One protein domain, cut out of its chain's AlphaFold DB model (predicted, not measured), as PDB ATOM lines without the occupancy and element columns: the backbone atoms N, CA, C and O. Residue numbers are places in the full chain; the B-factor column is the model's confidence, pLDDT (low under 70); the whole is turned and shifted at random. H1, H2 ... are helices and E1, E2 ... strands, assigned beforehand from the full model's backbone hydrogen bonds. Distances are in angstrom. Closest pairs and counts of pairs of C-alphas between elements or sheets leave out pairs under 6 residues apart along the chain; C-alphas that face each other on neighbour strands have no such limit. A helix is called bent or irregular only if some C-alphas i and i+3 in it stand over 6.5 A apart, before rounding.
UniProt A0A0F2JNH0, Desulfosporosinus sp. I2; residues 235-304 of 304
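This is residues 235 to 304 of the 304 residues of a protein of Desulfosporosinus sp. I2 (UniProt A0A0F2JNH0). Two helices, H1 and H2, cross and pack together, with a small hairpin, E1 and E2, at one end and a tail holding the short H3 at the other; residues 297 to 304 stick out. The 70 printed residues, mostly helix by class, hold H1 E1 E2 H2 H3 in chain order, with one antiparallel sheet. The whole is loose, radius of gyration of the C-alphas 14.1 A, spanning 49 by 24 by 14 A.

H1, residues 237 to 248, touches H2, residues 268 to 285, at a steep tilt of 54 degrees, opposite ways; their closest C-alphas, Ala 243 and Ala 275, are 4.2 A apart. E1, residues 256 to 258, and E2, residues 265 to 267, form a hairpin, with N 257 and O 266 within hydrogen-bond range at 2.8 A. H3, residues 296 to 299, is apart from H1, E1, E2 and H2. Every O i to N i+4 pair is within range in H1, 12 of 14 in H2; H3 is too short for one.

H1 runs 16.5 A from C-alpha 237 at (18.121, 29.734, -16.417). H2, 23.8 A, is irregular, with C-alphas 270 and 273 7.2 A apart. H3 ends at C-alpha 299, (13.355, 20.728, -32.029).

The farthest C-alphas, Ser 253 and His 303, are 49.1 A apart. The printed part has no cut and no long link. pLDDT is under 70 at residues 252 to 254 and 299 to 304.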
ATOM      1  N   VAL A 235      10.934  27.883 -16.383       96.25
ATOM      2  CA  VAL A 235      11.717  29.073 -16.031       96.25
ATOM      3  C   VAL A 235      13.030  29.100 -16.815       96.25
ATOM      4  O   VAL A 235      13.729  28.090 -16.895       96.25
ATOM      5  N   GLY A 236      13.386  30.253 -17.393       95.12
ATOM      6  CA  GLY A 236      14.698  30.429 -18.013       95.12
ATOM      7  C   GLY A 236      15.818  30.392 -16.970       95.12
ATOM      8  O   GLY A 236      15.648  30.893 -15.861       95.12
ATOM      9  N   HIS A 237      16.975  29.834 -17.327       95.94
ATOM     10  CA  HIS A 237      18.121  29.734 -16.417       95.94
ATOM     11  C   HIS A 237      18.499  31.087 -15.788       95.94
ATOM     12  O   HIS A 237      18.649  31.198 -14.574       95.94
ATOM     13  N   GLU A 238      18.570  32.133 -16.612       95.00
ATOM     14  CA  GLU A 238      18.846  33.496 -16.164       95.00
ATOM     15  C   GLU A 238      17.794  34.007 -15.162       95.00
ATOM     16  O   GLU A 238      18.161  34.423 -14.067       95.00
ATOM     17  N   GLU A 239      16.494  33.906 -15.482       95.06
ATOM     18  CA  GLU A 239      15.411  34.326 -14.573       95.06
ATOM     19  C   GLU A 239      15.489  33.605 -13.221       95.06
ATOM     20  O   GLU A 239      15.240  34.205 -12.175       95.06
ATOM     21  N   TYR A 240      15.830  32.314 -13.237       97.25
ATOM     22  CA  TYR A 240      15.976  31.516 -12.026       97.25
ATOM     23  C   TYR A 240      17.131  32.012 -11.149       97.25
ATOM     24  O   TYR A 240      16.950  32.189  -9.943       97.25
ATOM     25  N   LEU A 241      18.295  32.280 -11.746       96.44
ATOM     26  CA  LEU A 241      19.461  32.806 -11.032       96.44
ATOM     27  C   LEU A 241      19.199  34.197 -10.450       96.44
ATOM     28  O   LEU A 241      19.564  34.464  -9.303       96.44
ATOM     29  N   ASP A 242      18.521  35.064 -11.200       95.44
ATOM     30  CA  ASP A 242      18.118  36.377 -10.701       95.44
ATOM     31  C   ASP A 242      17.164  36.250  -9.513       95.44
ATOM     32  O   ASP A 242      17.349  36.916  -8.494       95.44
ATOM     33  N   ALA A 243      16.177  35.355  -9.601       96.44
ATOM     34  CA  ALA A 243      15.233  35.117  -8.519       96.44
ATOM     35  C   ALA A 243      15.917  34.563  -7.256       96.44
ATOM     36  O   ALA A 243      15.620  35.026  -6.153       96.44
ATOM     37  N   LEU A 244      16.859  33.622  -7.396       95.62
ATOM     38  CA  LEU A 244      17.667  33.129  -6.274       95.62
ATOM     39  C   LEU A 244      18.481  34.255  -5.629       95.62
ATOM     40  O   LEU A 244      18.478  34.383  -4.405       95.62
ATOM     41  N   SER A 245      19.134  35.083  -6.446       94.00
ATOM     42  CA  SER A 245      19.925  36.220  -5.974       94.00
ATOM     43  C   SER A 245      19.065  37.228  -5.207       94.00
ATOM     44  O   SER A 245      19.411  37.620  -4.094       94.00
ATOM     45  N   ILE A 246      17.898  37.600  -5.737       94.25
ATOM     46  CA  ILE A 246      16.983  38.546  -5.081       94.25
ATOM     47  C   ILE A 246      16.484  38.009  -3.732       94.25
ATOM     48  O   ILE A 246      16.466  38.747  -2.748       94.25
ATOM     49  N   ILE A 247      16.096  36.732  -3.660       93.31
ATOM     50  CA  ILE A 247      15.604  36.130  -2.412       93.31
ATOM     51  C   ILE A 247      16.730  35.973  -1.385       93.31
ATOM     52  O   ILE A 247      16.518  36.276  -0.211       93.31
ATOM     53  N   GLY A 248      17.919  35.544  -1.816       90.75
ATOM     54  CA  GLY A 248      19.072  35.344  -0.935       90.75
ATOM     55  C   GLY A 248      19.577  36.637  -0.292       90.75
ATOM     56  O   GLY A 248      19.988  36.620   0.864       90.75
ATOM     57  N   ASN A 249      19.474  37.763  -1.001       86.75
ATOM     58  CA  ASN A 249      19.988  39.057  -0.546       86.75
ATOM     59  C   ASN A 249      18.920  39.962   0.108       86.75
ATOM     60  O   ASN A 249      19.192  41.119   0.419       86.75
ATOM     61  N   ASN A 250      17.706  39.461   0.380       77.38
ATOM     62  CA  ASN A 250      16.592  40.261   0.924       77.38
ATOM     63  C   ASN A 250      16.848  40.887   2.318       77.38
ATOM     64  O   ASN A 250      16.083  41.736   2.776       77.38
ATOM     65  N   HIS A 251      17.918  40.477   2.999       72.19
ATOM     66  CA  HIS A 251      18.311  40.981   4.317       72.19
ATOM     67  C   HIS A 251      19.478  41.979   4.279       72.19
ATOM     68  O   HIS A 251      19.843  42.518   5.323       72.19
ATOM     69  N   GLU A 252      20.067  42.235   3.109       66.94
ATOM     70  CA  GLU A 252      21.252  43.082   2.982       66.94
ATOM     71  C   GLU A 252      20.904  44.571   2.817       66.94
ATOM     72  O   GLU A 252      19.842  44.953   2.321       66.94
ATOM     73  N   SER A 253      21.828  45.453   3.218       64.94
ATOM     74  CA  SER A 253      21.705  46.911   3.054       64.94
ATOM     75  C   SER A 253      21.835  47.379   1.598       64.94
ATOM     76  O   SER A 253      21.595  48.551   1.302       64.94
ATOM     77  N   GLN A 254      22.248  46.491   0.695       66.75
ATOM     78  CA  GLN A 254      22.476  46.791  -0.710       66.75
ATOM     79  C   GLN A 254      21.191  46.558  -1.508       66.75
ATOM     80  O   GLN A 254      20.797  45.430  -1.750       66.75
ATOM     81  N   GLY A 255      20.514  47.632  -1.921       80.62
ATOM     82  CA  GLY A 255      19.211  47.528  -2.593       80.62
ATOM     83  C   GLY A 255      19.255  47.043  -4.048       80.62
ATOM     84  O   GLY A 255      18.224  46.621  -4.567       80.62
ATOM     85  N   VAL A 256      20.422  47.105  -4.701       86.12
ATOM     86  CA  VAL A 256      20.597  46.842  -6.137       86.12
ATOM     87  C   VAL A 256      21.819  45.959  -6.386       86.12
ATOM     88  O   VAL A 256      22.907  46.227  -5.872       86.12
ATOM     89  N   LEU A 257      21.641  44.948  -7.235       85.19
ATOM     90  CA  LEU A 257      22.664  44.010  -7.684       85.19
ATOM     91  C   LEU A 257      22.683  43.935  -9.216       85.19
ATOM     92  O   LEU A 257      21.662  44.128  -9.879       85.19
ATOM     93  N   SER A 258      23.843  43.620  -9.790       87.38
ATOM     94  CA  SER A 258      23.919  43.218 -11.197       87.38
ATOM     95  C   SER A 258      23.383  41.791 -11.345       87.38
ATOM     96  O   SER A 258      23.647  40.942 -10.491       87.38
ATOM     97  N   SER A 259      22.638  41.521 -12.416       88.94
ATOM     98  CA  SER A 259      22.275  40.150 -12.812       88.94
ATOM     99  C   SER A 259      23.516  39.287 -13.048       88.94
ATOM    100  O   SER A 259      24.593  39.800 -13.367       88.94
ATOM    101  N   HIS A 260      23.362  37.962 -12.949       86.88
ATOM    102  CA  HIS A 260      24.474  37.033 -13.189       86.88
ATOM    103  C   HIS A 260      25.049  37.196 -14.608       86.88
ATOM    104  O   HIS A 260      26.265  37.168 -14.795       86.88
ATOM    105  N   TYR A 261      24.191  37.417 -15.604       86.50
ATOM    106  CA  TYR A 261      24.602  37.631 -16.993       86.50
ATOM    107  C   TYR A 261      25.051  39.071 -17.274       86.50
ATOM    108  O   TYR A 261      25.453  39.385 -18.391       86.50
ATOM    109  N   THR A 262      25.033  39.957 -16.271       87.38
ATOM    110  CA  THR A 262      25.475  41.363 -16.350       87.38
ATOM    111  C   THR A 262      24.768  42.203 -17.421       87.38
ATOM    112  O   THR A 262      25.277  43.227 -17.867       87.38
ATOM    113  N   ASN A 263      23.571  41.785 -17.826       89.19
ATOM    114  CA  ASN A 263      22.763  42.402 -18.880       89.19
ATOM    115  C   ASN A 263      21.573  43.211 -18.331       89.19
ATOM    116  O   ASN A 263      20.941  43.955 -19.079       89.19
ATOM    117  N   LYS A 264      21.263  43.082 -17.036       90.06
ATOM    118  CA  LYS A 264      20.190  43.823 -16.355       90.06
ATOM    119  C   LYS A 264      20.442  44.031 -14.861       90.06
ATOM    120  O   LYS A 264      21.329  43.417 -14.262       90.06
ATOM    121  N   MET A 265      19.628  44.907 -14.280       93.12
ATOM    122  CA  MET A 265      19.628  45.274 -12.865       93.12
ATOM    123  C   MET A 265      18.625  44.425 -12.075       93.12
ATOM    124  O   MET A 265      17.471  44.297 -12.479       93.12
ATOM    125  N   ASN A 266      19.039  43.938 -10.905       90.81
ATOM    126  CA  ASN A 266      18.168  43.305  -9.921       90.81
ATOM    127  C   ASN A 266      17.997  44.231  -8.713       90.81
ATOM    128  O   ASN A 266      18.932  44.422  -7.939       90.81
ATOM    129  N   GLU A 267      16.803  44.798  -8.540       92.00
ATOM    130  CA  GLU A 267      16.461  45.578  -7.351       92.00
ATOM    131  C   GLU A 267      15.695  44.702  -6.359       92.00
ATOM    132  O   GLU A 267      14.625  44.175  -6.665       92.00
ATOM    133  N   ILE A 268      16.251  44.535  -5.161       89.56
ATOM    134  CA  ILE A 268      15.836  43.481  -4.230       89.56
ATOM    135  C   ILE A 268      14.371  43.646  -3.813       89.56
ATOM    136  O   ILE A 268      13.573  42.723  -3.969       89.56
ATOM    137  N   LYS A 269      13.991  44.831  -3.316       90.56
ATOM    138  CA  LYS A 269      12.638  45.063  -2.783       90.56
ATOM    139  C   LYS A 269      11.553  45.023  -3.869       90.56
ATOM    140  O   LYS A 269      10.586  44.285  -3.677       90.56
ATOM    141  N   PRO A 270      11.663  45.746  -5.002       91.44
ATOM    142  CA  PRO A 270      10.615  45.736  -6.023       91.44
ATOM    143  C   PRO A 270      10.497  44.392  -6.740       91.44
ATOM    144  O   PRO A 270       9.388  43.968  -7.065       91.44
ATOM    145  N   HIS A 271      11.612  43.683  -6.950       94.62
ATOM    146  CA  HIS A 271      11.593  42.392  -7.637       94.62
ATOM    147  C   HIS A 271      11.316  41.208  -6.699       94.62
ATOM    148  O   HIS A 271      11.187  40.084  -7.177       94.62
ATOM    149  N   TYR A 272      11.158  41.417  -5.387       93.19
ATOM    150  CA  TYR A 272      10.940  40.335  -4.419       93.19
ATOM    151  C   TYR A 272       9.709  39.474  -4.745       93.19
ATOM    152  O   TYR A 272       9.786  38.244  -4.803       93.19
ATOM    153  N   ASN A 273       8.565  40.112  -5.012       92.88
ATOM    154  CA  ASN A 273       7.332  39.396  -5.353       92.88
ATOM    155  C   ASN A 273       7.450  38.648  -6.688       92.88
ATOM    156  O   ASN A 273       6.930  37.539  -6.819       92.88
ATOM    157  N   TRP A 274       8.164  39.230  -7.656       94.31
ATOM    158  CA  TRP A 274       8.487  38.570  -8.921       94.31
ATOM    159  C   TRP A 274       9.364  37.334  -8.685       94.31
ATOM    160  O   TRP A 274       8.994  36.238  -9.104       94.31
ATOM    161  N   ALA A 275      10.449  37.467  -7.920       95.69
ATOM    162  CA  ALA A 275      11.381  36.384  -7.624       95.69
ATOM    163  C   ALA A 275      10.685  35.212  -6.917       95.69
ATOM    164  O   ALA A 275      10.856  34.057  -7.310       95.69
ATOM    165  N   ARG A 276       9.805  35.492  -5.944       94.00
ATOM    166  CA  ARG A 276       8.976  34.458  -5.298       94.00
ATOM    167  C   ARG A 276       8.121  33.688  -6.304       94.00
ATOM    168  O   ARG A 276       8.084  32.458  -6.250       94.00
ATOM    169  N   LYS A 277       7.452  34.387  -7.228       93.19
ATOM    170  CA  LYS A 277       6.640  33.751  -8.279       93.19
ATOM    171  C   LYS A 277       7.504  32.912  -9.227       93.19
ATOM    172  O   LYS A 277       7.107  31.799  -9.564       93.19
ATOM    173  N   ILE A 278       8.692  33.394  -9.603       95.81
ATOM    174  CA  ILE A 278       9.639  32.648 -10.445       95.81
ATOM    175  C   ILE A 278      10.103  31.360  -9.762       95.81
ATOM    176  O   ILE A 278      10.046  30.305 -10.386       95.81
ATOM    177  N   LEU A 279      10.489  31.395  -8.483       96.69
ATOM    178  CA  LEU A 279      10.925  30.187  -7.772       96.69
ATOM    179  C   LEU A 279       9.790  29.169  -7.586       96.69
ATOM    180  O   LEU A 279      10.014  27.965  -7.717       96.69
ATOM    181  N   LEU A 280       8.558  29.627  -7.339       94.38
ATOM    182  CA  LEU A 280       7.384  28.748  -7.318       94.38
ATOM    183  C   LEU A 280       7.131  28.116  -8.692       94.38
ATOM    184  O   LEU A 280       6.848  26.922  -8.774       94.38
ATOM    185  N   ARG A 281       7.271  28.883  -9.778       94.75
ATOM    186  CA  ARG A 281       7.159  28.358 -11.145       94.75
ATOM    187  C   ARG A 281       8.265  27.340 -11.435       94.75
ATOM    188  O   ARG A 281       7.955  26.260 -11.921       94.75
ATOM    189  N   ALA A 282       9.507  27.621 -11.043       97.00
ATOM    190  CA  ALA A 282      10.647  26.714 -11.192       97.00
ATOM    191  C   ALA A 282      10.430  25.388 -10.452       97.00
ATOM    192  O   ALA A 282      10.733  24.328 -10.988       97.00
ATOM    193  N   LYS A 283       9.844  25.426  -9.249       96.69
ATOM    194  CA  LYS A 283       9.506  24.217  -8.485       96.69
ATOM    195  C   LYS A 283       8.505  23.311  -9.215       96.69
ATOM    196  O   LYS A 283       8.593  22.097  -9.079       96.69
ATOM    197  N   ASN A 284       7.552  23.892  -9.948       93.12
ATOM    198  CA  ASN A 284       6.468  23.143 -10.595       93.12
ATOM    199  C   ASN A 284       6.781  22.749 -12.048       93.12
ATOM    200  O   ASN A 284       6.426  21.655 -12.467       93.12
ATOM    201  N   TYR A 285       7.428  23.629 -12.814       93.81
ATOM    202  CA  TYR A 285       7.696  23.443 -14.247       93.81
ATOM    203  C   TYR A 285       9.163  23.112 -14.553       93.81
ATOM    204  O   TYR A 285       9.483  22.730 -15.674       93.81
ATOM    205  N   GLY A 286      10.062  23.261 -13.581       95.94
ATOM    206  CA  GLY A 286      11.500  23.131 -13.786       95.94
ATOM    207  C   GLY A 286      12.159  24.401 -14.328       95.94
ATOM    208  O   GLY A 286      11.534  25.454 -14.504       95.94
ATOM    209  N   VAL A 287      13.462  24.282 -14.576       97.00
ATOM    210  CA  VAL A 287      14.333  25.343 -15.091       97.00
ATOM    211  C   VAL A 287      15.053  24.807 -16.321       97.00
ATOM    212  O   VAL A 287      15.542  23.676 -16.308       97.00
ATOM    213  N   PHE A 288      15.127  25.604 -17.382       94.00
ATOM    214  CA  PHE A 288      15.945  25.252 -18.536       94.00
ATOM    215  C   PHE A 288      17.426  25.196 -18.160       94.00
ATOM    216  O   PHE A 288      17.916  25.996 -17.365       94.00
ATOM    217  N   HIS A 289      18.158  24.282 -18.792       92.75
ATOM    218  CA  HIS A 289      19.613  24.335 -18.767       92.75
ATOM    219  C   HIS A 289      20.099  25.618 -19.464       92.75
ATOM    220  O   HIS A 289      19.450  26.092 -20.394       92.75
ATOM    221  N   GLU A 290      21.250  26.157 -19.057       89.62
ATOM    222  CA  GLU A 290      21.790  27.457 -19.501       89.62
ATOM    223  C   GLU A 290      21.767  27.688 -21.026       89.62
ATOM    224  O   GLU A 290      21.527  28.797 -21.492       89.62
ATOM    225  N   GLN A 291      21.992  26.637 -21.813       86.69
ATOM    226  CA  GLN A 291      22.097  26.699 -23.277       86.69
ATOM    227  C   GLN A 291      20.780  26.380 -24.003       86.69
ATOM    228  O   GLN A 291      20.747  26.309 -25.232       86.69
ATOM    229  N   HIS A 292      19.697  26.160 -23.257       87.12
ATOM    230  CA  HIS A 292      18.408  25.720 -23.772       87.12
ATOM    231  C   HIS A 292      17.309  26.730 -23.460       87.12
ATOM    232  O   HIS A 292      17.365  27.499 -22.503       87.12
ATOM    233  N   ASN A 293      16.271  26.715 -24.288       85.31
ATOM    234  CA  ASN A 293      15.067  27.501 -24.074       85.31
ATOM    235  C   ASN A 293      13.853  26.755 -24.640       85.31
ATOM    236  O   ASN A 293      13.959  25.624 -25.114       85.31
ATOM    237  N   PHE A 294      12.687  27.394 -24.616       83.19
ATOM    238  CA  PHE A 294      11.443  26.792 -25.090       83.19
ATOM    239  C   PHE A 294      11.512  26.298 -26.551       83.19
ATOM    240  O   PHE A 294      10.844  25.325 -26.889       83.19
ATOM    241  N   ILE A 295      12.357  26.898 -27.404       81.06
ATOM    242  CA  ILE A 295      12.556  26.456 -28.793       81.06
ATOM    243  C   ILE A 295      13.200  25.068 -28.838       81.06
ATOM    244  O   ILE A 295      12.854  24.267 -29.706       81.06
ATOM    245  N   SER A 296      14.090  24.758 -27.892       79.50
ATOM    246  CA  SER A 296      14.762  23.458 -27.810       79.50
ATOM    247  C   SER A 296      13.754  22.306 -27.738       79.50
ATOM    248  O   SER A 296      13.903  21.326 -28.468       79.50
ATOM    249  N   LEU A 297      12.663  22.480 -26.982       79.19
ATOM    250  CA  LEU A 297      11.590  21.485 -26.826       79.19
ATOM    251  C   LEU A 297      10.699  21.315 -28.065       79.19
ATOM    252  O   LEU A 297       9.937  20.358 -28.147       79.19
ATOM    253  N   PHE A 298      10.786  22.216 -29.045       71.38
ATOM    254  CA  PHE A 298      10.150  22.018 -30.351       71.38
ATOM    255  C   PHE A 298      11.046  21.282 -31.342       71.38
ATOM    256  O   PHE A 298      10.565  20.826 -32.376       71.38
ATOM    257  N   THR A 299      12.354  21.237 -31.081       62.62
ATOM    258  CA  THR A 299      13.355  20.728 -32.029       62.62
ATOM    259  C   THR A 299      13.890  19.348 -31.692       62.62
ATOM    260  O   THR A 299      14.523  18.731 -32.550       62.62
ATOM    261  N   GLU A 300      13.663  18.886 -30.469       53.62
ATOM    262  CA  GLU A 300      13.973  17.531 -30.040       53.62
ATOM    263  C   GLU A 300      12.754  16.647 -30.318       53.62
ATOM    264  O   GLU A 300      11.630  17.006 -29.965       53.62
ATOM    265  N   ASP A 301      12.959  15.512 -30.991       44.47
ATOM    266  CA  ASP A 301      11.937  14.471 -31.081       44.47
ATOM    267  C   ASP A 301      11.696  13.966 -29.655       44.47
ATOM    268  O   ASP A 301      12.455  13.150 -29.130       44.47
ATOM    269  N   ILE A 302      10.677  14.514 -28.987       41.28
ATOM    270  CA  ILE A 302      10.264  14.051 -27.665       41.28
ATOM    271  C   ILE A 302       9.684  12.649 -27.867       41.28
ATOM    272  O   ILE A 302       8.511  12.483 -28.202       41.28
ATOM    273  N   HIS A 303      10.531  11.634 -27.711       31.83
ATOM    274  CA  HIS A 303      10.090  10.266 -27.496       31.83
ATOM    275  C   HIS A 303       9.400  10.220 -26.130       31.83
ATOM    276  O   HIS A 303      10.063  10.182 -25.096       31.83
ATOM    277  N   VAL A 304       8.068  10.308 -26.158       33.50
ATOM    278  CA  VAL A 304       7.189   9.912 -25.049       33.50
ATOM    279  C   VAL A 304       7.152   8.393 -24.973       33.50
ATOM    280  O   VAL A 304       6.995   7.768 -26.051       33.50
TER     281      VAL A 304